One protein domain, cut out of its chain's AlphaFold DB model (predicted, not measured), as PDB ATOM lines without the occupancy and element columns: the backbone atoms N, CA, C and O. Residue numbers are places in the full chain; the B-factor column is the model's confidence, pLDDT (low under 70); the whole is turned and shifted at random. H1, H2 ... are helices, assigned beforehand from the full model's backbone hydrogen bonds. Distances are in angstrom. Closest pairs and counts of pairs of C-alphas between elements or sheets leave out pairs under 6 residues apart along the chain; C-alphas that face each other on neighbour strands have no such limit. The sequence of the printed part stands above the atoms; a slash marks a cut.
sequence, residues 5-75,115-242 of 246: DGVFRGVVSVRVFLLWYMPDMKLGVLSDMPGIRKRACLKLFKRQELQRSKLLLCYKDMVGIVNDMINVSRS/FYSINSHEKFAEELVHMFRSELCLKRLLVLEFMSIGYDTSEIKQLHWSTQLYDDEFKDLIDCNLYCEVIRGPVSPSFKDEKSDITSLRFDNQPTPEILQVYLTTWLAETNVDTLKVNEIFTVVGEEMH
ATOM      1  N   ASP A   5     181.795 184.499 189.794       40.78
ATOM      2  CA  ASP A   5     182.728 185.151 188.865       40.78
ATOM      3  C   ASP A   5     183.916 184.265 188.462       40.78
ATOM      4  O   ASP A   5     184.356 184.298 187.311       40.78
ATOM      5  N   GLY A   6     184.404 183.398 189.356       37.75
ATOM      6  CA  GLY A   6     185.548 182.523 189.065       37.75
ATOM      7  C   GLY A   6     185.238 181.411 188.053       37.75
ATOM      8  O   GLY A   6     186.056 181.092 187.189       37.75
ATOM      9  N   VAL A   7     184.028 180.846 188.112       34.41
ATOM     10  CA  VAL A   7     183.602 179.753 187.220       34.41
ATOM     11  C   VAL A   7     183.274 180.284 185.823       34.41
ATOM     12  O   VAL A   7     183.565 179.623 184.825       34.41
ATOM     13  N   PHE A   8     182.723 181.496 185.725       37.91
ATOM     14  CA  PHE A   8     182.404 182.118 184.439       37.91
ATOM     15  C   PHE A   8     183.673 182.573 183.695       37.91
ATOM     16  O   PHE A   8     183.813 182.304 182.498       37.91
ATOM     17  N   ARG A   9     184.645 183.151 184.424       43.41
ATOM     18  CA  ARG A   9     185.945 183.613 183.896       43.41
ATOM     19  C   ARG A   9     186.761 182.494 183.230       43.41
ATOM     20  O   ARG A   9     187.279 182.683 182.132       43.41
ATOM     21  N   GLY A  10     186.838 181.309 183.843       41.59
ATOM     22  CA  GLY A  10     187.625 180.191 183.299       41.59
ATOM     23  C   GLY A  10     186.944 179.429 182.155       41.59
ATOM     24  O   GLY A  10     187.595 178.994 181.206       41.59
ATOM     25  N   VAL A  11     185.620 179.260 182.213       44.97
ATOM     26  CA  VAL A  11     184.903 178.350 181.302       44.97
ATOM     27  C   VAL A  11     184.698 178.950 179.909       44.97
ATOM     28  O   VAL A  11     184.706 178.197 178.931       44.97
ATOM     29  N   VAL A  12     184.529 180.271 179.793       47.22
ATOM     30  CA  VAL A  12     184.363 180.943 178.491       47.22
ATOM     31  C   VAL A  12     185.703 181.017 177.749       47.22
ATOM     32  O   VAL A  12     185.775 180.585 176.597       47.22
ATOM     33  N   SER A  13     186.774 181.434 178.434       51.22
ATOM     34  CA  SER A  13     188.124 181.558 177.859       51.22
ATOM     35  C   SER A  13     188.661 180.224 177.316       51.22
ATOM     36  O   SER A  13     189.033 180.122 176.148       51.22
ATOM     37  N   VAL A  14     188.565 179.142 178.101       53.25
ATOM     38  CA  VAL A  14     189.029 177.806 177.680       53.25
ATOM     39  C   VAL A  14     188.250 177.271 176.470       53.25
ATOM     40  O   VAL A  14     188.794 176.534 175.653       53.25
ATOM     41  N   ARG A  15     186.967 177.616 176.319       57.06
ATOM     42  CA  ARG A  15     186.119 177.062 175.245       57.06
ATOM     43  C   ARG A  15     186.270 177.792 173.923       57.06
ATOM     44  O   ARG A  15     186.266 177.138 172.885       57.06
ATOM     45  N   VAL A  16     186.436 179.107 173.988       56.12
ATOM     46  CA  VAL A  16     186.850 179.947 172.858       56.12
ATOM     47  C   VAL A  16     188.192 179.462 172.318       56.12
ATOM     48  O   VAL A  16     188.312 179.180 171.126       56.12
ATOM     49  N   PHE A  17     189.151 179.244 173.221       57.34
ATOM     50  CA  PHE A  17     190.456 178.683 172.894       57.34
ATOM     51  C   PHE A  17     190.323 177.302 172.228       57.34
ATOM     52  O   PHE A  17     190.851 177.060 171.148       57.34
ATOM     53  N   LEU A  18     189.524 176.393 172.794       57.78
ATOM     54  CA  LEU A  18     189.325 175.063 172.209       57.78
ATOM     55  C   LEU A  18     188.656 175.080 170.824       57.78
ATOM     56  O   LEU A  18     188.937 174.181 170.034       57.78
ATOM     57  N   LEU A  19     187.783 176.045 170.511       61.88
ATOM     58  CA  LEU A  19     187.159 176.123 169.186       61.88
ATOM     59  C   LEU A  19     188.178 176.529 168.110       61.88
ATOM     60  O   LEU A  19     188.183 175.933 167.035       61.88
ATOM     61  N   TRP A  20     189.053 177.489 168.417       62.41
ATOM     62  CA  TRP A  20     190.092 177.963 167.495       62.41
ATOM     63  C   TRP A  20     191.200 176.942 167.265       62.41
ATOM     64  O   TRP A  20     191.662 176.791 166.140       62.41
ATOM     65  N   TYR A  21     191.584 176.196 168.300       64.69
ATOM     66  CA  TYR A  21     192.676 175.228 168.196       64.69
ATOM     67  C   TYR A  21     192.221 173.816 167.796       64.69
ATOM     68  O   TYR A  21     193.065 172.979 167.478       64.69
ATOM     69  N   MET A  22     190.914 173.503 167.768       71.94
ATOM     70  CA  MET A  22     190.446 172.162 167.371       71.94
ATOM     71  C   MET A  22     190.891 171.720 165.964       71.94
ATOM     72  O   MET A  22     191.192 170.530 165.813       71.94
ATOM     73  N   PRO A  23     190.941 172.588 164.934       70.88
ATOM     74  CA  PRO A  23     191.459 172.212 163.619       70.88
ATOM     75  C   PRO A  23     192.876 171.623 163.684       70.88
ATOM     76  O   PRO A  23     193.114 170.571 163.091       70.88
ATOM     77  N   ASP A  24     193.744 172.199 164.519       71.06
ATOM     78  CA  ASP A  24     195.169 171.844 164.616       71.06
ATOM     79  C   ASP A  24     195.502 170.921 165.799       71.06
ATOM     80  O   ASP A  24     196.620 170.418 165.940       71.06
ATOM     81  N   MET A  25     194.520 170.638 166.657       77.75
ATOM     82  CA  MET A  25     194.712 169.819 167.849       77.75
ATOM     83  C   MET A  25     195.136 168.388 167.479       77.75
ATOM     84  O   MET A  25     194.509 167.721 166.645       77.75
ATOM     85  N   LYS A  26     196.193 167.879 168.125       80.31
ATOM     86  CA  LYS A  26     196.626 166.481 167.993       80.31
ATOM     87  C   LYS A  26     195.663 165.581 168.763       80.31
ATOM     88  O   LYS A  26     195.708 165.512 169.984       80.31
ATOM     89  N   LEU A  27     194.786 164.890 168.037       79.25
ATOM     90  CA  LEU A  27     193.754 164.028 168.624       79.25
ATOM     91  C   LEU A  27     194.260 162.632 169.040       79.25
ATOM     92  O   LEU A  27     193.504 161.869 169.639       79.25
ATOM     93  N   GLY A  28     195.522 162.296 168.747       84.88
ATOM     94  CA  GLY A  28     196.103 160.987 169.063       84.88
ATOM     95  C   GLY A  28     195.267 159.853 168.469       84.88
ATOM     96  O   GLY A  28     194.819 159.964 167.339       84.88
ATOM     97  N   VAL A  29     194.976 158.820 169.260       81.38
ATOM     98  CA  VAL A  29     194.170 157.639 168.867       81.38
ATOM     99  C   VAL A  29     192.776 158.005 168.330       81.38
ATOM    100  O   VAL A  29     192.161 157.242 167.592       81.38
ATOM    101  N   LEU A  30     192.255 159.190 168.665       79.88
ATOM    102  CA  LEU A  30     190.958 159.644 168.166       79.88
ATOM    103  C   LEU A  30     191.017 160.156 166.719       79.88
ATOM    104  O   LEU A  30     189.952 160.337 166.129       79.88
ATOM    105  N   SER A  31     192.204 160.389 166.136       79.19
ATOM    106  CA  SER A  31     192.348 160.837 164.738       79.19
ATOM    107  C   SER A  31     191.693 159.891 163.743       79.19
ATOM    108  O   SER A  31     191.163 160.343 162.729       79.19
ATOM    109  N   ASP A  32     191.688 158.602 164.068       83.75
ATOM    110  CA  ASP A  32     191.210 157.534 163.193       83.75
ATOM    111  C   ASP A  32     189.677 157.466 163.167       83.75
ATOM    112  O   ASP A  32     189.083 156.796 162.325       83.75
ATOM    113  N   MET A  33     189.006 158.192 164.071       87.44
ATOM    114  CA  MET A  33     187.554 158.239 164.118       87.44
ATOM    115  C   MET A  33     187.009 159.241 163.080       87.44
ATOM    116  O   MET A  33     187.137 160.461 163.253       87.44
ATOM    117  N   PRO A  34     186.298 158.782 162.032       82.94
ATOM    118  CA  PRO A  34     185.846 159.655 160.957       82.94
ATOM    119  C   PRO A  34     184.873 160.718 161.473       82.94
ATOM    120  O   PRO A  34     183.905 160.432 162.191       82.94
ATOM    121  N   GLY A  35     185.137 161.976 161.112       82.69
ATOM    122  CA  GLY A  35     184.301 163.125 161.464       82.69
ATOM    123  C   GLY A  35     184.364 163.559 162.935       82.69
ATOM    124  O   GLY A  35     183.527 164.367 163.345       82.69
ATOM    125  N   ILE A  36     185.318 163.062 163.736       85.81
ATOM    126  CA  ILE A  36     185.449 163.438 165.156       85.81
ATOM    127  C   ILE A  36     185.634 164.946 165.350       85.81
ATOM    128  O   ILE A  36     184.928 165.526 166.171       85.81
ATOM    129  N   ARG A  37     186.489 165.590 164.540       82.50
ATOM    130  CA  ARG A  37     186.714 167.045 164.575       82.50
ATOM    131  C   ARG A  37     185.408 167.787 164.320       82.50
ATOM    132  O   ARG A  37     184.977 168.568 165.151       82.50
ATOM    133  N   LYS A  38     184.692 167.442 163.245       82.94
ATOM    134  CA  LYS A  38     183.400 168.066 162.908       82.94
ATOM    135  C   LYS A  38     182.367 167.911 164.034       82.94
ATOM    136  O   LYS A  38     181.693 168.876 164.386       82.94
ATOM    137  N   ARG A  39     182.255 166.718 164.635       84.31
ATOM    138  CA  ARG A  39     181.334 166.468 165.762       84.31
ATOM    139  C   ARG A  39     181.741 167.224 167.026       84.31
ATOM    140  O   ARG A  39     180.869 167.729 167.730       84.31
ATOM    141  N   ALA A  40     183.032 167.282 167.328       82.06
ATOM    142  CA  ALA A  40     183.548 168.022 168.467       82.06
ATOM    143  C   ALA A  40     183.347 169.533 168.268       82.06
ATOM    144  O   ALA A  40     182.806 170.167 169.173       82.06
ATOM    145  N   CYS A  41     183.655 170.087 167.086       78.38
ATOM    146  CA  CYS A  41     183.405 171.493 166.747       78.38
ATOM    147  C   CYS A  41     181.930 171.828 166.941       78.38
ATOM    148  O   CYS A  41     181.608 172.778 167.640       78.38
ATOM    149  N   LEU A  42     181.023 170.996 166.416       81.12
ATOM    150  CA  LEU A  42     179.584 171.207 166.567       81.12
ATOM    151  C   LEU A  42     179.137 171.195 168.040       81.12
ATOM    152  O   LEU A  42     178.295 171.996 168.443       81.12
ATOM    153  N   LYS A  43     179.687 170.292 168.862       83.81
ATOM    154  CA  LYS A  43     179.388 170.243 170.304       83.81
ATOM    155  C   LYS A  43     179.923 171.470 171.043       83.81
ATOM    156  O   LYS A  43     179.248 171.953 171.952       83.81
ATOM    157  N   LEU A  44     181.117 171.946 170.689       79.00
ATOM    158  CA  LEU A  44     181.682 173.166 171.261       79.00
ATOM    159  C   LEU A  44     180.875 174.389 170.840       79.00
ATOM    160  O   LEU A  44     180.486 175.156 171.713       79.00
ATOM    161  N   PHE A  45     180.530 174.498 169.560       77.38
ATOM    162  CA  PHE A  45     179.719 175.581 169.015       77.38
ATOM    163  C   PHE A  45     178.372 175.701 169.735       77.38
ATOM    164  O   PHE A  45     178.084 176.738 170.321       77.38
ATOM    165  N   LYS A  46     177.597 174.609 169.827       81.31
ATOM    166  CA  LYS A  46     176.307 174.608 170.551       81.31
ATOM    167  C   LYS A  46     176.447 175.036 172.012       81.31
ATOM    168  O   LYS A  46     175.574 175.690 172.577       81.31
ATOM    169  N   ARG A  47     177.541 174.633 172.664       79.00
ATOM    170  CA  ARG A  47     177.822 175.042 174.045       79.00
ATOM    171  C   ARG A  47     178.215 176.512 174.124       79.00
ATOM    172  O   ARG A  47     177.837 177.157 175.093       79.00
ATOM    173  N   GLN A  48     178.981 177.014 173.165       77.50
ATOM    174  CA  GLN A  48     179.391 178.410 173.101       77.50
ATOM    175  C   GLN A  48     178.194 179.320 172.858       77.50
ATOM    176  O   GLN A  48     178.063 180.312 173.558       77.50
ATOM    177  N   GLU A  49     177.283 178.949 171.962       80.31
ATOM    178  CA  GLU A  49     176.035 179.673 171.713       80.31
ATOM    179  C   GLU A  49     175.209 179.837 172.999       80.31
ATOM    180  O   GLU A  49     174.867 180.953 173.383       80.31
ATOM    181  N   LEU A  50     175.009 178.750 173.754       81.81
ATOM    182  CA  LEU A  50     174.322 178.811 175.048       81.81
ATOM    183  C   LEU A  50     175.031 179.738 176.052       81.81
ATOM    184  O   LEU A  50     174.375 180.438 176.822       81.81
ATOM    185  N   GLN A  51     176.365 179.719 176.087       79.94
ATOM    186  CA  GLN A  51     177.128 180.585 176.990       79.94
ATOM    187  C   GLN A  51     177.107 182.045 176.544       79.94
ATOM    188  O   GLN A  51     177.075 182.922 177.398       79.94
ATOM    189  N   ARG A  52     177.060 182.312 175.238       81.00
ATOM    190  CA  ARG A  52     176.920 183.659 174.677       81.00
ATOM    191  C   ARG A  52     175.602 184.293 175.096       81.00
ATOM    192  O   ARG A  52     175.613 185.408 175.602       81.00
ATOM    193  N   SER A  53     174.489 183.563 174.989       84.94
ATOM    194  CA  SER A  53     173.192 184.059 175.468       84.94
ATOM    195  C   SER A  53     173.215 184.369 176.966       84.94
ATOM    196  O   SER A  53     172.711 185.406 177.385       84.94
ATOM    197  N   LYS A  54     173.843 183.509 177.780       87.56
ATOM    198  CA  LYS A  54     173.991 183.752 179.225       87.56
ATOM    199  C   LYS A  54     174.881 184.952 179.530       87.56
ATOM    200  O   LYS A  54     174.526 185.750 180.381       87.56
ATOM    201  N   LEU A  55     176.012 185.083 178.838       85.81
ATOM    202  CA  LEU A  55     176.930 186.211 178.989       85.81
ATOM    203  C   LEU A  55     176.223 187.533 178.675       85.81
ATOM    204  O   LEU A  55     176.354 188.482 179.441       85.81
ATOM    205  N   LEU A  56     175.448 187.573 177.588       88.94
ATOM    206  CA  LEU A  56     174.684 188.755 177.201       88.94
ATOM    207  C   LEU A  56     173.612 189.115 178.239       88.94
ATOM    208  O   LEU A  56     173.476 190.284 178.586       88.94
ATOM    209  N   LEU A  57     172.891 188.119 178.766       90.69
ATOM    210  CA  LEU A  57     171.920 188.327 179.846       90.69
ATOM    211  C   LEU A  57     172.594 188.873 181.111       90.69
ATOM    212  O   LEU A  57     172.168 189.904 181.615       90.69
ATOM    213  N   CYS A  58     173.694 188.262 181.563       90.00
ATOM    214  CA  CYS A  58     174.443 188.757 182.720       90.00
ATOM    215  C   CYS A  58     174.949 190.191 182.508       90.00
ATOM    216  O   CYS A  58     174.967 190.986 183.443       90.00
ATOM    217  N   TYR A  59     175.385 190.529 181.290       92.19
ATOM    218  CA  TYR A  59     175.782 191.893 180.952       92.19
ATOM    219  C   TYR A  59     174.615 192.871 181.065       92.19
ATOM    220  O   TYR A  59     174.761 193.893 181.730       92.19
ATOM    221  N   LYS A  60     173.455 192.535 180.492       94.31
ATOM    222  CA  LYS A  60     172.238 193.344 180.624       94.31
ATOM    223  C   LYS A  60     171.852 193.558 182.092       94.31
ATOM    224  O   LYS A  60     171.583 194.689 182.486       94.31
ATOM    225  N   ASP A  61     171.901 192.507 182.906       94.19
ATOM    226  CA  ASP A  61     171.611 192.597 184.341       94.19
ATOM    227  C   ASP A  61     172.598 193.534 185.060       94.19
ATOM    228  O   ASP A  61     172.191 194.354 185.881       94.19
ATOM    229  N   MET A  62     173.893 193.475 184.720       93.00
ATOM    230  CA  MET A  62     174.898 194.393 185.274       93.00
ATOM    231  C   MET A  62     174.637 195.852 184.888       93.00
ATOM    232  O   MET A  62     174.794 196.722 185.741       93.00
ATOM    233  N   VAL A  63     174.233 196.128 183.643       94.31
ATOM    234  CA  VAL A  63     173.848 197.487 183.224       94.31
ATOM    235  C   VAL A  63     172.671 197.984 184.069       94.31
ATOM    236  O   VAL A  63     172.734 199.090 184.602       94.31
ATOM    237  N   GLY A  64     171.646 197.147 184.267       94.12
ATOM    238  CA  GLY A  64     170.491 197.475 185.108       94.12
ATOM    239  C   GLY A  64     170.878 197.807 186.552       94.12
ATOM    240  O   GLY A  64     170.477 198.846 187.069       94.12
ATOM    241  N   ILE A  65     171.734 196.989 187.171       93.88
ATOM    242  CA  ILE A  65     172.224 197.233 188.538       93.88
ATOM    243  C   ILE A  65     172.986 198.561 188.625       93.88
ATOM    244  O   ILE A  65     172.770 199.331 189.557       93.88
ATOM    245  N   VAL A  66     173.873 198.855 187.668       94.38
ATOM    246  CA  VAL A  66     174.633 200.117 187.669       94.38
ATOM    247  C   VAL A  66     173.707 201.319 187.486       94.38
ATOM    248  O   VAL A  66     173.898 202.336 188.154       94.38
ATOM    249  N   ASN A  67     172.681 201.201 186.644       93.94
ATOM    250  CA  ASN A  67     171.661 202.235 186.494       93.94
ATOM    251  C   ASN A  67     170.910 202.482 187.813       93.94
ATOM    252  O   ASN A  67     170.770 203.626 188.246       93.94
ATOM    253  N   ASP A  68     170.497 201.417 188.504       93.88
ATOM    254  CA  ASP A  68     169.854 201.522 189.816       93.88
ATOM    255  C   ASP A  68     170.778 202.194 190.840       93.88
ATOM    256  O   ASP A  68     170.350 203.102 191.552       93.88
ATOM    257  N   MET A  69     172.064 201.825 190.870       93.00
ATOM    258  CA  MET A  69     173.055 202.462 191.743       93.00
ATOM    259  C   MET A  69     173.179 203.967 191.475       93.00
ATOM    260  O   MET A  69     173.222 204.753 192.420       93.00
ATOM    261  N   ILE A  70     173.202 204.381 190.204       90.62
ATOM    262  CA  ILE A  70     173.250 205.796 189.810       90.62
ATOM    263  C   ILE A  70     171.985 206.527 190.265       90.62
ATOM    264  O   ILE A  70     172.070 207.622 190.825       90.62
ATOM    265  N   ASN A  71     170.813 205.930 190.057       89.88
ATOM    266  CA  ASN A  71     169.538 206.533 190.443       89.88
ATOM    267  C   ASN A  71     169.403 206.665 191.966       89.88
ATOM    268  O   ASN A  71     168.948 207.701 192.457       89.88
ATOM    269  N   VAL A  72     169.844 205.655 192.721       88.75
ATOM    270  CA  VAL A  72     169.873 205.690 194.191       88.75
ATOM    271  C   VAL A  72     170.878 206.728 194.690       88.75
ATOM    272  O   VAL A  72     170.524 207.534 195.548       88.75
ATOM    273  N   SER A  73     172.081 206.781 194.110       86.62
ATOM    274  CA  SER A  73     173.098 207.796 194.424       86.62
ATOM    275  C   SER A  73     172.563 209.217 194.221       86.62
ATOM    276  O   SER A  73     172.668 210.041 195.124       86.62
ATOM    277  N   ARG A  74     171.896 209.496 193.093       80.75
ATOM    278  CA  ARG A  74     171.267 210.804 192.811       80.75
ATOM    279  C   ARG A  74     170.069 211.123 193.709       80.75
ATOM    280  O   ARG A  74     169.650 212.273 193.792       80.75
ATOM    281  N   SER A  75     169.480 210.109 194.339       75.44
ATOM    282  CA  SER A  75     168.347 210.274 195.254       75.44
ATOM    283  C   SER A  75     168.780 210.635 196.675       75.44
ATOM    284  O   SER A  75     167.916 210.961 197.495       75.44
ATOM    285  N   PHE A 115     179.350 210.704 212.962       76.06
ATOM    286  CA  PHE A 115     180.786 210.744 212.661       76.06
ATOM    287  C   PHE A 115     181.110 211.402 211.314       76.06
ATOM    288  O   PHE A 115     182.145 212.064 211.204       76.06
ATOM    289  N   TYR A 116     180.237 211.276 210.314       74.94
ATOM    290  CA  TYR A 116     180.437 211.798 208.966       74.94
ATOM    291  C   TYR A 116     179.306 212.736 208.535       74.94
ATOM    292  O   TYR A 116     178.161 212.629 208.955       74.94
ATOM    293  N   SER A 117     179.641 213.687 207.664       75.81
ATOM    294  CA  SER A 117     178.650 214.591 207.069       75.81
ATOM    295  C   SER A 117     177.870 213.907 205.941       75.81
ATOM    296  O   SER A 117     178.373 212.963 205.330       75.81
ATOM    297  N   ILE A 118     176.697 214.435 205.576       75.94
ATOM    298  CA  ILE A 118     175.943 213.963 204.395       75.94
ATOM    299  C   ILE A 118     176.816 214.009 203.126       75.94
ATOM    300  O   ILE A 118     176.863 213.041 202.376       75.94
ATOM    301  N   ASN A 119     177.602 215.075 202.948       76.00
ATOM    302  CA  ASN A 119     178.549 215.228 201.834       76.00
ATOM    303  C   ASN A 119     179.625 214.119 201.805       76.00
ATOM    304  O   ASN A 119     180.109 213.728 200.747       76.00
ATOM    305  N   SER A 120     180.027 213.591 202.965       82.81
ATOM    306  CA  SER A 120     180.961 212.457 203.031       82.81
ATOM    307  C   SER A 120     180.317 211.179 202.488       82.81
ATOM    308  O   SER A 120     180.945 210.471 201.705       82.81
ATOM    309  N   HIS A 121     179.055 210.925 202.843       82.38
ATOM    310  CA  HIS A 121     178.282 209.790 202.325       82.38
ATOM    311  C   HIS A 121     178.012 209.893 200.829       82.38
ATOM    312  O   HIS A 121     178.118 208.894 200.120       82.38
ATOM    313  N   GLU A 122     177.719 211.094 200.332       82.75
ATOM    314  CA  GLU A 122     177.578 211.344 198.894       82.75
ATOM    315  C   GLU A 122     178.860 210.983 198.145       82.75
ATOM    316  O   GLU A 122     178.811 210.233 197.173       82.75
ATOM    317  N   LYS A 123     180.022 211.416 198.649       87.00
ATOM    318  CA  LYS A 123     181.320 211.068 198.052       87.00
ATOM    319  C   LYS A 123     181.582 209.565 198.046       87.00
ATOM    320  O   LYS A 123     182.094 209.051 197.056       87.00
ATOM    321  N   PHE A 124     181.207 208.847 199.105       89.94
ATOM    322  CA  PHE A 124     181.309 207.386 199.122       89.94
ATOM    323  C   PHE A 124     180.405 206.732 198.068       89.94
ATOM    324  O   PHE A 124     180.836 205.812 197.368       89.94
ATOM    325  N   ALA A 125     179.169 207.214 197.912       90.06
ATOM    326  CA  ALA A 125     178.249 206.722 196.888       90.06
ATOM    327  C   ALA A 125     178.758 207.021 195.467       90.06
ATOM    328  O   ALA A 125     178.728 206.139 194.607       90.06
ATOM    329  N   GLU A 126     179.270 208.232 195.227       89.56
ATOM    330  CA  GLU A 126     179.896 208.627 193.961       89.56
ATOM    331  C   GLU A 126     181.105 207.746 193.628       89.56
ATOM    332  O   GLU A 126     181.230 207.272 192.495       89.56
ATOM    333  N   GLU A 127     181.966 207.472 194.611       91.56
ATOM    334  CA  GLU A 127     183.144 206.619 194.450       91.56
ATOM    335  C   GLU A 127     182.756 205.175 194.090       91.56
ATOM    336  O   GLU A 127     183.309 204.599 193.144       91.56
ATOM    337  N   LEU A 128     181.755 204.606 194.774       91.81
ATOM    338  CA  LEU A 128     181.203 203.290 194.442       91.81
ATOM    339  C   LEU A 128     180.657 203.271 193.010       91.81
ATOM    340  O   LEU A 128     181.078 202.445 192.196       91.81
ATOM    341  N   VAL A 129     179.758 204.197 192.673       92.00
ATOM    342  CA  VAL A 129     179.159 204.292 191.334       92.00
ATOM    343  C   VAL A 129     180.235 204.422 190.258       92.00
ATOM    344  O   VAL A 129     180.156 203.756 189.223       92.00
ATOM    345  N   HIS A 130     181.265 205.234 190.496       90.25
ATOM    346  CA  HIS A 130     182.374 205.399 189.565       90.25
ATOM    347  C   HIS A 130     183.132 204.082 189.330       90.25
ATOM    348  O   HIS A 130     183.350 203.708 188.175       90.25
ATOM    349  N   MET A 131     183.470 203.334 190.388       90.38
ATOM    350  CA  MET A 131     184.138 202.030 190.253       90.38
ATOM    351  C   MET A 131     183.323 201.041 189.409       90.38
ATOM    352  O   MET A 131     183.868 200.399 188.505       90.38
ATOM    353  N   PHE A 132     182.017 200.939 189.663       91.31
ATOM    354  CA  PHE A 132     181.149 200.011 188.933       91.31
ATOM    355  C   PHE A 132     180.884 200.445 187.484       91.31
ATOM    356  O   PHE A 132     180.816 199.587 186.603       91.31
ATOM    357  N   ARG A 133     180.803 201.750 187.200       90.38
ATOM    358  CA  ARG A 133     180.701 202.270 185.822       90.38
ATOM    359  C   ARG A 133     181.943 201.935 184.997       90.38
ATOM    360  O   ARG A 133     181.813 201.436 183.880       90.38
ATOM    361  N   SER A 134     183.135 202.142 185.553       85.12
ATOM    362  CA  SER A 134     184.389 201.806 184.869       85.12
ATOM    363  C   SER A 134     184.541 200.298 184.651       85.12
ATOM    364  O   SER A 134     184.999 199.863 183.593       85.12
ATOM    365  N   GLU A 135     184.117 199.474 185.613       87.06
ATOM    366  CA  GLU A 135     184.057 198.016 185.447       87.06
ATOM    367  C   GLU A 135     183.058 197.606 184.350       87.06
ATOM    368  O   GLU A 135     183.338 196.707 183.556       87.06
ATOM    369  N   LEU A 136     181.904 198.276 184.264       89.69
ATOM    370  CA  LEU A 136     180.886 197.995 183.253       89.69
ATOM    371  C   LEU A 136     181.390 198.284 181.831       89.69
ATOM    372  O   LEU A 136     181.209 197.443 180.947       89.69
ATOM    373  N   CYS A 137     182.076 199.414 181.616       85.62
ATOM    374  CA  CYS A 137     182.715 199.727 180.331       85.62
ATOM    375  C   CYS A 137     183.694 198.633 179.892       85.62
ATOM    376  O   CYS A 137     183.677 198.203 178.737       85.62
ATOM    377  N   LEU A 138     184.522 198.151 180.821       80.12
ATOM    378  CA  LEU A 138     185.478 197.079 180.551       80.12
ATOM    379  C   LEU A 138     184.762 195.765 180.203       80.12
ATOM    380  O   LEU A 138     185.088 195.100 179.218       80.12
ATOM    381  N   LYS A 139     183.738 195.394 180.976       84.81
ATOM    382  CA  LYS A 139     182.964 194.168 180.736       84.81
ATOM    383  C   LYS A 139     182.196 194.204 179.418       84.81
ATOM    384  O   LYS A 139     182.075 193.164 178.773       84.81
ATOM    385  N   ARG A 140     181.727 195.373 178.978       87.00
ATOM    386  CA  ARG A 140     181.107 195.537 177.657       87.00
ATOM    387  C   ARG A 140     182.059 195.130 176.530       87.00
ATOM    388  O   ARG A 140     181.648 194.429 175.606       87.00
ATOM    389  N   LEU A 141     183.328 195.527 176.624       79.19
ATOM    390  CA  LEU A 141     184.354 195.155 175.649       79.19
ATOM    391  C   LEU A 141     184.552 193.640 175.596       79.19
ATOM    392  O   LEU A 141     184.527 193.055 174.517       79.19
ATOM    393  N   LEU A 142     184.635 192.988 176.757       77.50
ATOM    394  CA  LEU A 142     184.703 191.527 176.837       77.50
ATOM    395  C   LEU A 142     183.513 190.856 176.146       77.50
ATOM    396  O   LEU A 142     183.689 189.898 175.394       77.50
ATOM    397  N   VAL A 143     182.301 191.351 176.395       82.81
ATOM    398  CA  VAL A 143     181.086 190.807 175.779       82.81
ATOM    399  C   VAL A 143     181.151 190.952 174.260       82.81
ATOM    400  O   VAL A 143     180.892 189.974 173.562       82.81
ATOM    401  N   LEU A 144     181.557 192.112 173.737       80.12
ATOM    402  CA  LEU A 144     181.732 192.329 172.295       80.12
ATOM    403  C   LEU A 144     182.751 191.370 171.668       80.12
ATOM    404  O   LEU A 144     182.457 190.753 170.640       80.12
ATOM    405  N   GLU A 145     183.912 191.192 172.296       74.12
ATOM    406  CA  GLU A 145     184.947 190.271 171.815       74.12
ATOM    407  C   GLU A 145     184.434 188.824 171.799       74.12
ATOM    408  O   GLU A 145     184.494 188.134 170.777       74.12
ATOM    409  N   PHE A 146     183.811 188.367 172.890       74.56
ATOM    410  CA  PHE A 146     183.240 187.019 172.960       74.56
ATOM    411  C   PHE A 146     182.086 186.795 171.978       74.56
ATOM    412  O   PHE A 146     181.905 185.678 171.481       74.56
ATOM    413  N   MET A 147     181.321 187.843 171.669       75.12
ATOM    414  CA  MET A 147     180.269 187.797 170.657       75.12
ATOM    415  C   MET A 147     180.832 187.834 169.226       75.12
ATOM    416  O   MET A 147     180.205 187.308 168.301       75.12
ATOM    417  N   SER A 148     182.034 188.356 169.020       71.12
ATOM    418  CA  SER A 148     182.711 188.301 167.718       71.12
ATOM    419  C   SER A 148     183.292 186.908 167.434       71.12
ATOM    420  O   SER A 148     183.335 186.459 166.288       71.12
ATOM    421  N   ILE A 149     183.657 186.155 168.477       67.38
ATOM    422  CA  ILE A 149     184.196 184.796 168.346       67.38
ATOM    423  C   ILE A 149     183.078 183.813 167.963       67.38
ATOM    424  O   ILE A 149     182.241 183.445 168.791       67.38
ATOM    425  N   GLY A 150     183.096 183.327 166.720       55.31
ATOM    426  CA  GLY A 150     182.205 182.262 166.239       55.31
ATOM    427  C   GLY A 150     181.291 182.643 165.073       55.31
ATOM    428  O   GLY A 150     180.484 181.807 164.674       55.31
ATOM    429  N   TYR A 151     181.411 183.856 164.520       52.19
ATOM    430  CA  TYR A 151     180.893 184.132 163.177       52.19
ATOM    431  C   TYR A 151     181.697 183.327 162.150       52.19
ATOM    432  O   TYR A 151     182.914 183.204 162.289       52.19
ATOM    433  N   ASP A 152     180.991 182.723 161.190       46.12
ATOM    434  CA  ASP A 152     181.510 181.781 160.197       46.12
ATOM    435  C   ASP A 152     182.924 182.121 159.710       46.12
ATOM    436  O   ASP A 152     183.229 183.246 159.315       46.12
ATOM    437  N   THR A 153     183.771 181.095 159.657       47.84
ATOM    438  CA  THR A 153     185.171 181.124 159.201       47.84
ATOM    439  C   THR A 153     185.369 181.591 157.748       47.84
ATOM    440  O   THR A 153     186.486 181.532 157.245       47.84
ATOM    441  N   SER A 154     184.315 182.029 157.054       46.91
ATOM    442  CA  SER A 154     184.386 182.634 155.720       46.91
ATOM    443  C   SER A 154     184.305 184.163 155.733       46.91
ATOM    444  O   SER A 154     184.853 184.779 154.828       46.91
ATOM    445  N   GLU A 155     183.687 184.782 156.745       43.59
ATOM    446  CA  GLU A 155     183.631 186.240 156.921       43.59
ATOM    447  C   GLU A 155     183.473 186.549 158.415       43.59
ATOM    448  O   GLU A 155     182.364 186.580 158.953       43.59
ATOM    449  N   ILE A 156     184.596 186.775 159.101       47.25
ATOM    450  CA  ILE A 156     184.608 187.268 160.482       47.25
ATOM    451  C   ILE A 156     184.012 188.681 160.456       47.25
ATOM    452  O   ILE A 156     184.714 189.664 160.226       47.25
ATOM    453  N   LYS A 157     182.693 188.796 160.630       52.06
ATOM    454  CA  LYS A 157     182.028 190.091 160.783       52.06
ATOM    455  C   LYS A 157     182.387 190.642 162.152       52.06
ATOM    456  O   LYS A 157     181.823 190.254 163.171       52.06
ATOM    457  N   GLN A 158     183.377 191.519 162.139       60.12
ATOM    458  CA  GLN A 158     183.836 192.285 163.278       60.12
ATOM    459  C   GLN A 158     182.676 193.079 163.890       60.12
ATOM    460  O   GLN A 158     182.040 193.879 163.201       60.12
ATOM    461  N   LEU A 159     182.397 192.865 165.180       63.91
ATOM    462  CA  LEU A 159     181.479 193.736 165.906       63.91
ATOM    463  C   LEU A 159     182.257 194.986 166.306       63.91
ATOM    464  O   LEU A 159     183.137 194.945 167.160       63.91
ATOM    465  N   HIS A 160     181.940 196.102 165.657       71.94
ATOM    466  CA  HIS A 160     182.508 197.399 166.003       71.94
ATOM    467  C   HIS A 160     182.103 197.792 167.433       71.94
ATOM    468  O   HIS A 160     181.030 197.404 167.899       71.94
ATOM    469  N   TRP A 161     182.908 198.607 168.120       77.56
ATOM    470  CA  TRP A 161     182.591 199.085 169.474       77.56
ATOM    471  C   TRP A 161     181.217 199.774 169.558       77.56
ATOM    472  O   TRP A 161     180.493 199.613 170.540       77.56
ATOM    473  N   SER A 162     180.809 200.469 168.493       78.25
ATOM    474  CA  SER A 162     179.478 201.079 168.371       78.25
ATOM    475  C   SER A 162     178.364 200.084 168.014       78.25
ATOM    476  O   SER A 162     177.291 200.507 167.592       78.25
ATOM    477  N   THR A 163     178.608 198.776 168.091       83.19
ATOM    478  CA  THR A 163     177.573 197.769 167.849       83.19
ATOM    479  C   THR A 163     176.714 197.637 169.086       83.19
ATOM    480  O   THR A 163     177.232 197.480 170.190       83.19
ATOM    481  N   GLN A 164     175.404 197.677 168.878       87.38
ATOM    482  CA  GLN A 164     174.429 197.431 169.921       87.38
ATOM    483  C   GLN A 164     174.384 195.931 170.251       87.38
ATOM    484  O   GLN A 164     174.193 195.102 169.359       87.38
ATOM    485  N   LEU A 165     174.588 195.578 171.520       87.50
ATOM    486  CA  LEU A 165     174.641 194.190 171.988       87.50
ATOM    487  C   LEU A 165     173.251 193.583 172.231       87.50
ATOM    488  O   LEU A 165     173.076 192.376 172.068       87.50
ATOM    489  N   TYR A 166     172.282 194.404 172.635       90.62
ATOM    490  CA  TYR A 166     170.890 194.014 172.867       90.62
ATOM    491  C   TYR A 166     169.947 195.213 172.672       90.62
ATOM    492  O   TYR A 166     170.378 196.368 172.707       90.62
ATOM    493  N   ASP A 167     168.657 194.937 172.478       90.62
ATOM    494  CA  ASP A 167     167.637 195.972 172.275       90.62
ATOM    495  C   ASP A 167     167.636 196.991 173.425       90.62
ATOM    496  O   ASP A 167     167.656 196.616 174.592       90.62
ATOM    497  N   ASP A 168     167.623 198.276 173.079       92.00
ATOM    498  CA  ASP A 168     167.709 199.425 173.994       92.00
ATOM    499  C   ASP A 168     169.034 199.631 174.761       92.00
ATOM    500  O   ASP A 168     169.132 200.603 175.507       92.00
ATOM    501  N   GLU A 169     170.101 198.853 174.508       93.00
ATOM    502  CA  GLU A 169     171.402 199.040 175.193       93.00
ATOM    503  C   GLU A 169     171.885 200.502 175.211       93.00
ATOM    504  O   GLU A 169     172.350 200.980 176.238       93.00
ATOM    505  N   PHE A 170     171.803 201.242 174.102       91.12
ATOM    506  CA  PHE A 170     172.302 202.623 174.087       91.12
ATOM    507  C   PHE A 170     171.525 203.550 175.008       91.12
ATOM    508  O   PHE A 170     172.128 204.447 175.588       91.12
ATOM    509  N   LYS A 171     170.221 203.327 175.169       91.19
ATOM    510  CA  LYS A 171     169.427 204.067 176.145       91.19
ATOM    511  C   LYS A 171     169.916 203.751 177.555       91.19
ATOM    512  O   LYS A 171     170.218 204.672 178.305       91.19
ATOM    513  N   ASP A 172     170.101 202.472 177.861       92.38
ATOM    514  CA  ASP A 172     170.587 202.042 179.172       92.38
ATOM    515  C   ASP A 172     172.006 202.588 179.456       92.38
ATOM    516  O   ASP A 172     172.322 203.000 180.573       92.38
ATOM    517  N   LEU A 173     172.862 202.674 178.431       91.25
ATOM    518  CA  LEU A 173     174.184 203.296 178.533       91.25
ATOM    519  C   LEU A 173     174.115 204.818 178.701       91.25
ATOM    520  O   LEU A 173     174.946 205.366 179.423       91.25
ATOM    521  N   ILE A 174     173.163 205.506 178.064       90.12
ATOM    522  CA  ILE A 174     172.914 206.940 178.291       90.12
ATOM    523  C   ILE A 174     172.524 207.165 179.751       90.12
ATOM    524  O   ILE A 174     173.136 208.004 180.412       90.12
ATOM    525  N   ASP A 175     171.587 206.373 180.271       89.88
ATOM    526  CA  ASP A 175     171.134 206.464 181.664       89.88
ATOM    527  C   ASP A 175     172.301 206.217 182.644       89.88
ATOM    528  O   ASP A 175     172.427 206.888 183.675       89.88
ATOM    529  N   CYS A 176     173.247 205.354 182.254       88.94
ATOM    530  CA  CYS A 176     174.483 205.099 182.993       88.94
ATOM    531  C   CYS A 176     175.590 206.161 182.815       88.94
ATOM    532  O   CYS A 176     176.691 205.995 183.357       88.94
ATOM    533  N   ASN A 177     175.365 207.237 182.053       87.62
ATOM    534  CA  ASN A 177     176.395 208.195 181.627       87.62
ATOM    535  C   ASN A 177     177.605 207.509 180.940       87.62
ATOM    536  O   ASN A 177     178.754 207.919 181.117       87.62
ATOM    537  N   LEU A 178     177.372 206.422 180.207       87.81
ATOM    538  CA  LEU A 178     178.375 205.627 179.484       87.81
ATOM    539  C   LEU A 178     178.216 205.725 177.961       87.81
ATOM    540  O   LEU A 178     178.792 204.930 177.219       87.81
ATOM    541  N   TYR A 179     177.468 206.715 177.481       86.50
ATOM    542  CA  TYR A 179     177.303 207.009 176.064       86.50
ATOM    543  C   TYR A 179     177.722 208.449 175.766       86.50
ATOM    544  O   TYR A 179     177.297 209.388 176.435       86.50
ATOM    545  N   CYS A 180     178.571 208.627 174.758       80.50
ATOM    546  CA  CYS A 180     179.030 209.929 174.301       80.50
ATOM    547  C   CYS A 180     178.229 210.357 173.067       80.50
ATOM    548  O   CYS A 180     178.357 209.763 171.995       80.50
ATOM    549  N   GLU A 181     177.441 211.426 173.190       77.62
ATOM    550  CA  GLU A 181     176.656 211.963 172.070       77.62
ATOM    551  C   GLU A 181     177.531 212.522 170.937       77.62
ATOM    552  O   GLU A 181     177.166 212.414 169.767       77.62
ATOM    553  N   VAL A 182     178.709 213.065 171.269       74.88
ATOM    554  CA  VAL A 182     179.655 213.643 170.295       74.88
ATOM    555  C   VAL A 182     180.224 212.563 169.377       74.88
ATOM    556  O   VAL A 182     180.276 212.739 168.163       74.88
ATOM    557  N   ILE A 183     180.618 211.429 169.959       73.00
ATOM    558  CA  ILE A 183     181.177 210.279 169.234       73.00
ATOM    559  C   ILE A 183     180.043 209.376 168.699       73.00
ATOM    560  O   ILE A 183     180.287 208.500 167.873       73.00
ATOM    561  N   ARG A 184     178.792 209.613 169.132       76.38
ATOM    562  CA  ARG A 184     177.613 208.760 168.897       76.38
ATOM    563  C   ARG A 184     177.912 207.296 169.201       76.38
ATOM    564  O   ARG A 184     177.680 206.409 168.380       76.38
ATOM    565  N   GLY A 185     178.466 207.057 170.383       80.19
ATOM    566  CA  GLY A 185     178.833 205.715 170.784       80.19
ATOM    567  C   GLY A 185     179.190 205.588 172.258       80.19
ATOM    568  O   GLY A 185     179.305 206.591 172.966       80.19
ATOM    569  N   PRO A 186     179.368 204.348 172.730       82.88
ATOM    570  CA  PRO A 186     179.712 204.071 174.117       82.88
ATOM    571  C   PRO A 186     181.075 204.661 174.501       82.88
ATOM    572  O   PRO A 186     181.985 204.741 173.672       82.88
ATOM    573  N   VAL A 187     181.227 205.061 175.761       83.00
ATOM    574  CA  VAL A 187     182.474 205.618 176.304       83.00
ATOM    575  C   VAL A 187     183.556 204.538 176.340       83.00
ATOM    576  O   VAL A 187     183.307 203.428 176.804       83.00
ATOM    577  N   SER A 188     184.759 204.859 175.861       72.12
ATOM    578  CA  SER A 188     185.890 203.927 175.878       72.12
ATOM    579  C   SER A 188     186.265 203.517 177.310       72.12
ATOM    580  O   SER A 188     186.217 204.356 178.212       72.12
ATOM    581  N   PRO A 189     186.672 202.257 177.538       71.94
ATOM    582  CA  PRO A 189     187.170 201.835 178.841       71.94
ATOM    583  C   PRO A 189     188.452 202.594 179.206       71.94
ATOM    584  O   PRO A 189     189.323 202.795 178.359       71.94
ATOM    585  N   SER A 190     188.566 202.984 180.475       66.44
ATOM    586  CA  SER A 190     189.777 203.544 181.079       66.44
ATOM    587  C   SER A 190     190.291 202.618 182.185       66.44
ATOM    588  O   SER A 190     189.503 201.992 182.899       66.44
ATOM    589  N   PHE A 191     191.615 202.516 182.311       59.81
ATOM    590  CA  PHE A 191     192.278 201.821 183.418       59.81
ATOM    591  C   PHE A 191     192.551 202.807 184.558       59.81
ATOM    592  O   PHE A 191     192.699 204.011 184.328       59.81
ATOM    593  N   LYS A 192     192.581 202.310 185.800       54.03
ATOM    594  CA  LYS A 192     192.868 203.134 186.982       54.03
ATOM    595  C   LYS A 192     194.270 203.761 186.880       54.03
ATOM    596  O   LYS A 192     195.224 203.087 186.517       54.03
ATOM    597  N   ASP A 193     194.352 205.046 187.227       45.09
ATOM    598  CA  ASP A 193     195.558 205.892 187.338       45.09
ATOM    599  C   ASP A 193     196.300 206.338 186.077       45.09
ATOM    600  O   ASP A 193     197.278 207.086 186.174       45.09
ATOM    601  N   GLU A 194     195.798 206.042 184.886       44.97
ATOM    602  CA  GLU A 194     196.410 206.600 183.690       44.97
ATOM    603  C   GLU A 194     195.730 207.918 183.280       44.97
ATOM    604  O   GLU A 194     194.687 207.951 182.626       44.97
ATOM    605  N   LYS A 195     196.380 209.048 183.614       43.56
ATOM    606  CA  LYS A 195     196.326 210.264 182.778       43.56
ATOM    607  C   LYS A 195     197.014 209.953 181.449       43.56
ATOM    608  O   LYS A 195     198.059 210.519 181.139       43.56
ATOM    609  N   SER A 196     196.496 208.999 180.698       36.78
ATOM    610  CA  SER A 196     197.002 208.722 179.374       36.78
ATOM    611  C   SER A 196     196.034 209.324 178.380       36.78
ATOM    612  O   SER A 196     194.840 209.028 178.341       36.78
ATOM    613  N   ASP A 197     196.599 210.182 177.542       32.72
ATOM    614  CA  ASP A 197     196.199 210.332 176.156       32.72
ATOM    615  C   ASP A 197     196.222 208.947 175.472       32.72
ATOM    616  O   ASP A 197     197.016 208.705 174.559       32.72
ATOM    617  N   ILE A 198     195.345 208.013 175.875       39.72
ATOM    618  CA  ILE A 198     194.945 206.877 175.041       39.72
ATOM    619  C   ILE A 198     194.080 207.492 173.949       39.72
ATOM    620  O   ILE A 198     192.850 207.431 173.914       39.72
ATOM    621  N   THR A 199     194.780 208.169 173.052       33.22
ATOM    622  CA  THR A 199     194.345 208.444 171.704       33.22
ATOM    623  C   THR A 199     193.934 207.099 171.127       33.22
ATOM    624  O   THR A 199     194.764 206.270 170.771       33.22
ATOM    625  N   SER A 200     192.620 206.877 171.102       41.06
ATOM    626  CA  SER A 200     191.950 205.812 170.366       41.06
ATOM    627  C   SER A 200     192.581 204.430 170.560       41.06
ATOM    628  O   SER A 200     193.354 203.980 169.710       41.06
ATOM    629  N   LEU A 201     192.191 203.694 171.609       47.06
ATOM    630  CA  LEU A 201     192.251 202.238 171.493       47.06
ATOM    631  C   LEU A 201     191.330 201.893 170.318       47.06
ATOM    632  O   LEU A 201     190.105 201.956 170.413       47.06
ATOM    633  N   ARG A 202     191.931 201.692 169.145       47.44
ATOM    634  CA  ARG A 202     191.206 201.408 167.920       47.44
ATOM    635  C   ARG A 202     190.752 199.959 168.038       47.44
ATOM    636  O   ARG A 202     191.474 199.044 167.659       47.44
ATOM    637  N   PHE A 203     189.548 199.764 168.568       53.34
ATOM    638  CA  PHE A 203     188.849 198.471 168.591       53.34
ATOM    639  C   PHE A 203     188.500 197.969 167.167       53.34
ATOM    640  O   PHE A 203     187.873 196.930 166.984       53.34
ATOM    641  N   ASP A 204     188.939 198.711 166.146       51.16
ATOM    642  CA  ASP A 204     188.791 198.447 164.720       51.16
ATOM    643  C   ASP A 204     189.701 197.324 164.194       51.16
ATOM    644  O   ASP A 204     189.564 196.966 163.028       51.16
ATOM    645  N   ASN A 205     190.570 196.702 165.002       50.78
ATOM    646  CA  ASN A 205     191.387 195.556 164.573       50.78
ATOM    647  C   ASN A 205     191.203 194.346 165.503       50.78
ATOM    648  O   ASN A 205     191.290 194.489 166.719       50.78
ATOM    649  N   GLN A 206     191.006 193.150 164.933       53.16
ATOM    650  CA  GLN A 206     190.872 191.918 165.715       53.16
ATOM    651  C   GLN A 206     192.216 191.577 166.390       53.16
ATOM    652  O   GLN A 206     193.220 191.415 165.686       53.16
ATOM    653  N   PRO A 207     192.274 191.453 167.726       55.44
ATOM    654  CA  PRO A 207     193.481 190.984 168.392       55.44
ATOM    655  C   PRO A 207     193.775 189.538 167.968       55.44
ATOM    656  O   PRO A 207     192.866 188.709 167.872       55.44
ATOM    657  N   THR A 208     195.047 189.213 167.711       59.44
ATOM    658  CA  THR A 208     195.465 187.812 167.528       59.44
ATOM    659  C   THR A 208     195.121 187.013 168.794       59.44
ATOM    660  O   THR A 208     194.957 187.616 169.860       59.44
ATOM    661  N   PRO A 209     194.997 185.675 168.745       58.81
ATOM    662  CA  PRO A 209     194.606 184.910 169.931       58.81
ATOM    663  C   PRO A 209     195.581 185.101 171.103       58.81
ATOM    664  O   PRO A 209     195.161 185.074 172.257       58.81
ATOM    665  N   GLU A 210     196.853 185.379 170.821       61.94
ATOM    666  CA  GLU A 210     197.873 185.725 171.813       61.94
ATOM    667  C   GLU A 210     197.642 187.120 172.411       61.94
ATOM    668  O   GLU A 210     197.750 187.292 173.622       61.94
ATOM    669  N   ILE A 211     197.270 188.110 171.592       65.19
ATOM    670  CA  ILE A 211     196.932 189.464 172.060       65.19
ATOM    671  C   ILE A 211     195.644 189.430 172.889       65.19
ATOM    672  O   ILE A 211     195.582 190.037 173.955       65.19
ATOM    673  N   LEU A 212     194.638 188.671 172.445       64.31
ATOM    674  CA  LEU A 212     193.403 188.465 173.192       64.31
ATOM    675  C   LEU A 212     193.688 187.752 174.515       64.31
ATOM    676  O   LEU A 212     193.127 188.132 175.536       64.31
ATOM    677  N   GLN A 213     194.580 186.759 174.529       63.19
ATOM    678  CA  GLN A 213     195.009 186.115 175.767       63.19
ATOM    679  C   GLN A 213     195.661 187.123 176.713       63.19
ATOM    680  O   GLN A 213     195.284 187.135 177.879       63.19
ATOM    681  N   VAL A 214     196.568 187.977 176.227       65.75
ATOM    682  CA  VAL A 214     197.203 189.028 177.038       65.75
ATOM    683  C   VAL A 214     196.156 189.993 177.592       65.75
ATOM    684  O   VAL A 214     196.117 190.179 178.806       65.75
ATOM    685  N   TYR A 215     195.256 190.521 176.756       63.22
ATOM    686  CA  TYR A 215     194.160 191.390 177.200       63.22
ATOM    687  C   TYR A 215     193.287 190.713 178.245       63.22
ATOM    688  O   TYR A 215     193.078 191.267 179.317       63.22
ATOM    689  N   LEU A 216     192.849 189.481 177.991       64.31
ATOM    690  CA  LEU A 216     192.054 188.715 178.942       64.31
ATOM    691  C   LEU A 216     192.819 188.464 180.240       64.31
ATOM    692  O   LEU A 216     192.222 188.573 181.301       64.31
ATOM    693  N   THR A 217     194.113 188.140 180.204       64.44
ATOM    694  CA  THR A 217     194.894 187.895 181.427       64.44
ATOM    695  C   THR A 217     195.152 189.166 182.225       64.44
ATOM    696  O   THR A 217     195.003 189.133 183.444       64.44
ATOM    697  N   THR A 218     195.463 190.281 181.564       62.66
ATOM    698  CA  THR A 218     195.637 191.582 182.216       62.66
ATOM    699  C   THR A 218     194.309 192.064 182.798       62.66
ATOM    700  O   THR A 218     194.257 192.420 183.966       62.66
ATOM    701  N   TRP A 219     193.200 191.940 182.063       62.53
ATOM    702  CA  TRP A 219     191.854 192.277 182.556       62.53
ATOM    703  C   TRP A 219     191.319 191.309 183.615       62.53
ATOM    704  O   TRP A 219     190.460 191.660 184.417       62.53
ATOM    705  N   LEU A 220     191.789 190.061 183.633       60.72
ATOM    706  CA  LEU A 220     191.480 189.133 184.718       60.72
ATOM    707  C   LEU A 220     192.233 189.512 185.999       60.72
ATOM    708  O   LEU A 220     191.691 189.285 187.082       60.72
ATOM    709  N   ALA A 221     193.443 190.062 185.872       64.25
ATOM    710  CA  ALA A 221     194.274 190.500 186.988       64.25
ATOM    711  C   ALA A 221     193.867 191.882 187.527       64.25
ATOM    712  O   ALA A 221     193.947 192.104 188.733       64.25
ATOM    713  N   GLU A 222     193.393 192.779 186.663       64.19
ATOM    714  CA  GLU A 222     192.985 194.137 187.019       64.19
ATOM    715  C   GLU A 222     191.457 194.256 187.069       64.19
ATOM    716  O   GLU A 222     190.773 194.166 186.051       64.19
ATOM    717  N   THR A 223     190.906 194.461 188.266       70.88
ATOM    718  CA  THR A 223     189.491 194.814 188.451       70.88
ATOM    719  C   THR A 223     189.368 196.312 188.695       70.88
ATOM    720  O   THR A 223     190.028 196.862 189.580       70.88
ATOM    721  N   ASN A 224     188.471 196.985 187.970       79.06
ATOM    722  CA  ASN A 224     188.197 198.405 188.209       79.06
ATOM    723  C   ASN A 224     187.463 198.618 189.542       79.06
ATOM    724  O   ASN A 224     187.501 199.711 190.110       79.06
ATOM    725  N   VAL A 225     186.868 197.562 190.100       84.69
ATOM    726  CA  VAL A 225     186.344 197.549 191.469       84.69
ATOM    727  C   VAL A 225     187.473 197.253 192.455       84.69
ATOM    728  O   VAL A 225     188.025 196.152 192.466       84.69
ATOM    729  N   ASP A 226     187.805 198.230 193.302       87.12
ATOM    730  CA  ASP A 226     188.705 198.007 194.435       87.12
ATOM    731  C   ASP A 226     187.900 197.424 195.597       87.12
ATOM    732  O   ASP A 226     187.161 198.120 196.289       87.12
ATOM    733  N   THR A 227     188.029 196.113 195.791       86.44
ATOM    734  CA  THR A 227     187.304 195.400 196.849       86.44
ATOM    735  C   THR A 227     187.687 195.856 198.256       86.44
ATOM    736  O   THR A 227     186.829 195.836 199.137       86.44
ATOM    737  N   LEU A 228     188.931 196.297 198.481       87.31
ATOM    738  CA  LEU A 228     189.344 196.835 199.777       87.31
ATOM    739  C   LEU A 228     188.637 198.160 200.026       87.31
ATOM    740  O   LEU A 228     188.077 198.347 201.105       87.31
ATOM    741  N   LYS A 229     188.579 199.026 199.009       90.56
ATOM    742  CA  LYS A 229     187.881 200.307 199.111       90.56
ATOM    743  C   LYS A 229     186.374 200.148 199.299       90.56
ATOM    744  O   LYS A 229     185.788 200.826 200.136       90.56
ATOM    745  N   VAL A 230     185.747 199.219 198.577       90.50
ATOM    746  CA  VAL A 230     184.324 198.883 198.769       90.50
ATOM    747  C   VAL A 230     184.064 198.426 200.206       90.50
ATOM    748  O   VAL A 230     183.134 198.913 200.846       90.50
ATOM    749  N   ASN A 231     184.901 197.527 200.732       90.12
ATOM    750  CA  ASN A 231     184.763 197.034 202.102       90.12
ATOM    751  C   ASN A 231     184.995 198.142 203.137       90.12
ATOM    752  O   ASN A 231     184.279 198.192 204.133       90.12
ATOM    753  N   GLU A 232     185.961 199.035 202.907       92.06
ATOM    754  CA  GLU A 232     186.193 200.212 203.750       92.06
ATOM    755  C   GLU A 232     184.934 201.086 203.807       92.06
ATOM    756  O   GLU A 232     184.442 201.367 204.896       92.06
ATOM    757  N   ILE A 233     184.365 201.436 202.648       91.00
ATOM    758  CA  ILE A 233     183.143 202.246 202.558       91.00
ATOM    759  C   ILE A 233     181.984 201.573 203.305       91.00
ATOM    760  O   ILE A 233     181.321 202.216 204.116       91.00
ATOM    761  N   PHE A 234     181.748 200.278 203.085       90.50
ATOM    762  CA  PHE A 234     180.672 199.559 203.776       90.50
ATOM    763  C   PHE A 234     180.895 199.436 205.280       90.50
ATOM    764  O   PHE A 234     179.924 199.496 206.032       90.50
ATOM    765  N   THR A 235     182.144 199.305 205.726       90.19
ATOM    766  CA  THR A 235     182.475 199.289 207.157       90.19
ATOM    767  C   THR A 235     182.167 200.647 207.778       90.19
ATOM    768  O   THR A 235     181.434 200.708 208.758       90.19
ATOM    769  N   VAL A 236     182.635 201.735 207.159       89.50
ATOM    770  CA  VAL A 236     182.414 203.110 207.634       89.50
ATOM    771  C   VAL A 236     180.921 203.443 207.718       89.50
ATOM    772  O   VAL A 236     180.435 203.884 208.758       89.50
ATOM    773  N   VAL A 237     180.172 203.186 206.642       86.38
ATOM    774  CA  VAL A 237     178.728 203.459 206.596       86.38
ATOM    775  C   VAL A 237     177.965 202.544 207.558       86.38
ATOM    776  O   VAL A 237     177.040 202.991 208.234       86.38
ATOM    777  N   GLY A 238     178.352 201.270 207.650       85.56
ATOM    778  CA  GLY A 238     177.715 200.299 208.536       85.56
ATOM    779  C   GLY A 238     177.903 200.619 210.019       85.56
ATOM    780  O   GLY A 238     176.942 200.542 210.787       85.56
ATOM    781  N   GLU A 239     179.110 201.030 210.419       86.81
ATOM    782  CA  GLU A 239     179.407 201.489 211.781       86.81
ATOM    783  C   GLU A 239     178.568 202.712 212.152       86.81
ATOM    784  O   GLU A 239     177.985 202.762 213.235       86.81
ATOM    785  N   GLU A 240     178.442 203.670 211.239       82.56
ATOM    786  CA  GLU A 240     177.678 204.884 211.499       82.56
ATOM    787  C   GLU A 240     176.163 204.647 211.534       82.56
ATOM    788  O   GLU A 240     175.467 205.123 212.435       82.56
ATOM    789  N   MET A 241     175.637 203.858 210.597       82.31
ATOM    790  CA  MET A 241     174.211 203.526 210.550       82.31
ATOM    791  C   MET A 241     173.805 202.462 211.578       82.31
ATOM    792  O   MET A 241     172.612 202.205 211.736       82.31
ATOM    793  N   HIS A 242     174.764 201.852 212.282       80.81
ATOM    794  CA  HIS A 242     174.552 200.706 213.169       80.81
ATOM    795  C   HIS A 242     173.896 199.515 212.442       80.81
ATOM    796  O   HIS A 242     173.053 198.802 212.996       80.81
TER     797      HIS A 242
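What this domain is: This is residues 5 to 75 and 115 to 242 of the 246 residues of the protein "uncharacterized protein LOC106768142 isoform X4" of Vigna radiata var. radiata (UniProt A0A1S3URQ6). Two long antiparallel helices, H3 and H4, lie side by side and make the core of an elongated body, with H1 packed on one part of H3 and the short H5 on another. Residues 28 to 35, with H2, stick out at one end, while H7 meets H4 near the other. The 199 printed residues hold seven named helices, H1 to H7 in chain order, and no named strand: the class is all helix. The whole is loose, with a radius of gyration of the C-alphas of 20.4 A and spans of 73 by 40 by 32 A.

Where its parts are: H1, residues 5 to 21, begins at C-alpha 5 (182.728, 185.151, 188.865) and is 25.0 A long. H2 is residues 28 to 32. H3, residues 36 to 74, measures 56.7 A, and H4, residues 118 to 148, 45.3 A. H5 is residues 169 to 175, H6 residues 209 to 221, and H7 residues 227 to 241, ending at C-alpha 241 (174.211, 203.526, 210.550).

How they stand to each other: The hub, H3, touches H4 at a shallow tilt of 21 degrees, opposite ways; their closest C-alphas, of Ser 73 and Ala 125, are 5.8 A apart. H3 touches H1 with residues 41 to 51 alone, closest at the C-alphas of Leu 19 and Cys 41, 6.4 A. H3 touches H5 with residues 60 to 67 alone, closest at the C-alphas of Asn 67 and Asp 175, 6.4 A. H7 only just touches H4, with 3 pairs of C-alphas within 8 A, the closest those of Phe 124 and Ile 233, 6.4 A. H6 and H4 are near each other; H2 touches no helix. Every O i to N i+4 pair is within hydrogen-bond range in H3, H4, H5, H6 and H7, against 11 of 13 in H1 and 0 of 1 in H2, where 1 of 2 O i to N i+3 pairs is.

The domain as a whole: Residues 76 to 114 are not printed; C-alphas 75 and 115 are 21.4 A apart across the cut. The links H4 to H5 and H5 to H6 are long. Confidence is under 70 in residues 5 to 21, 149 to 159 and 190 to 222.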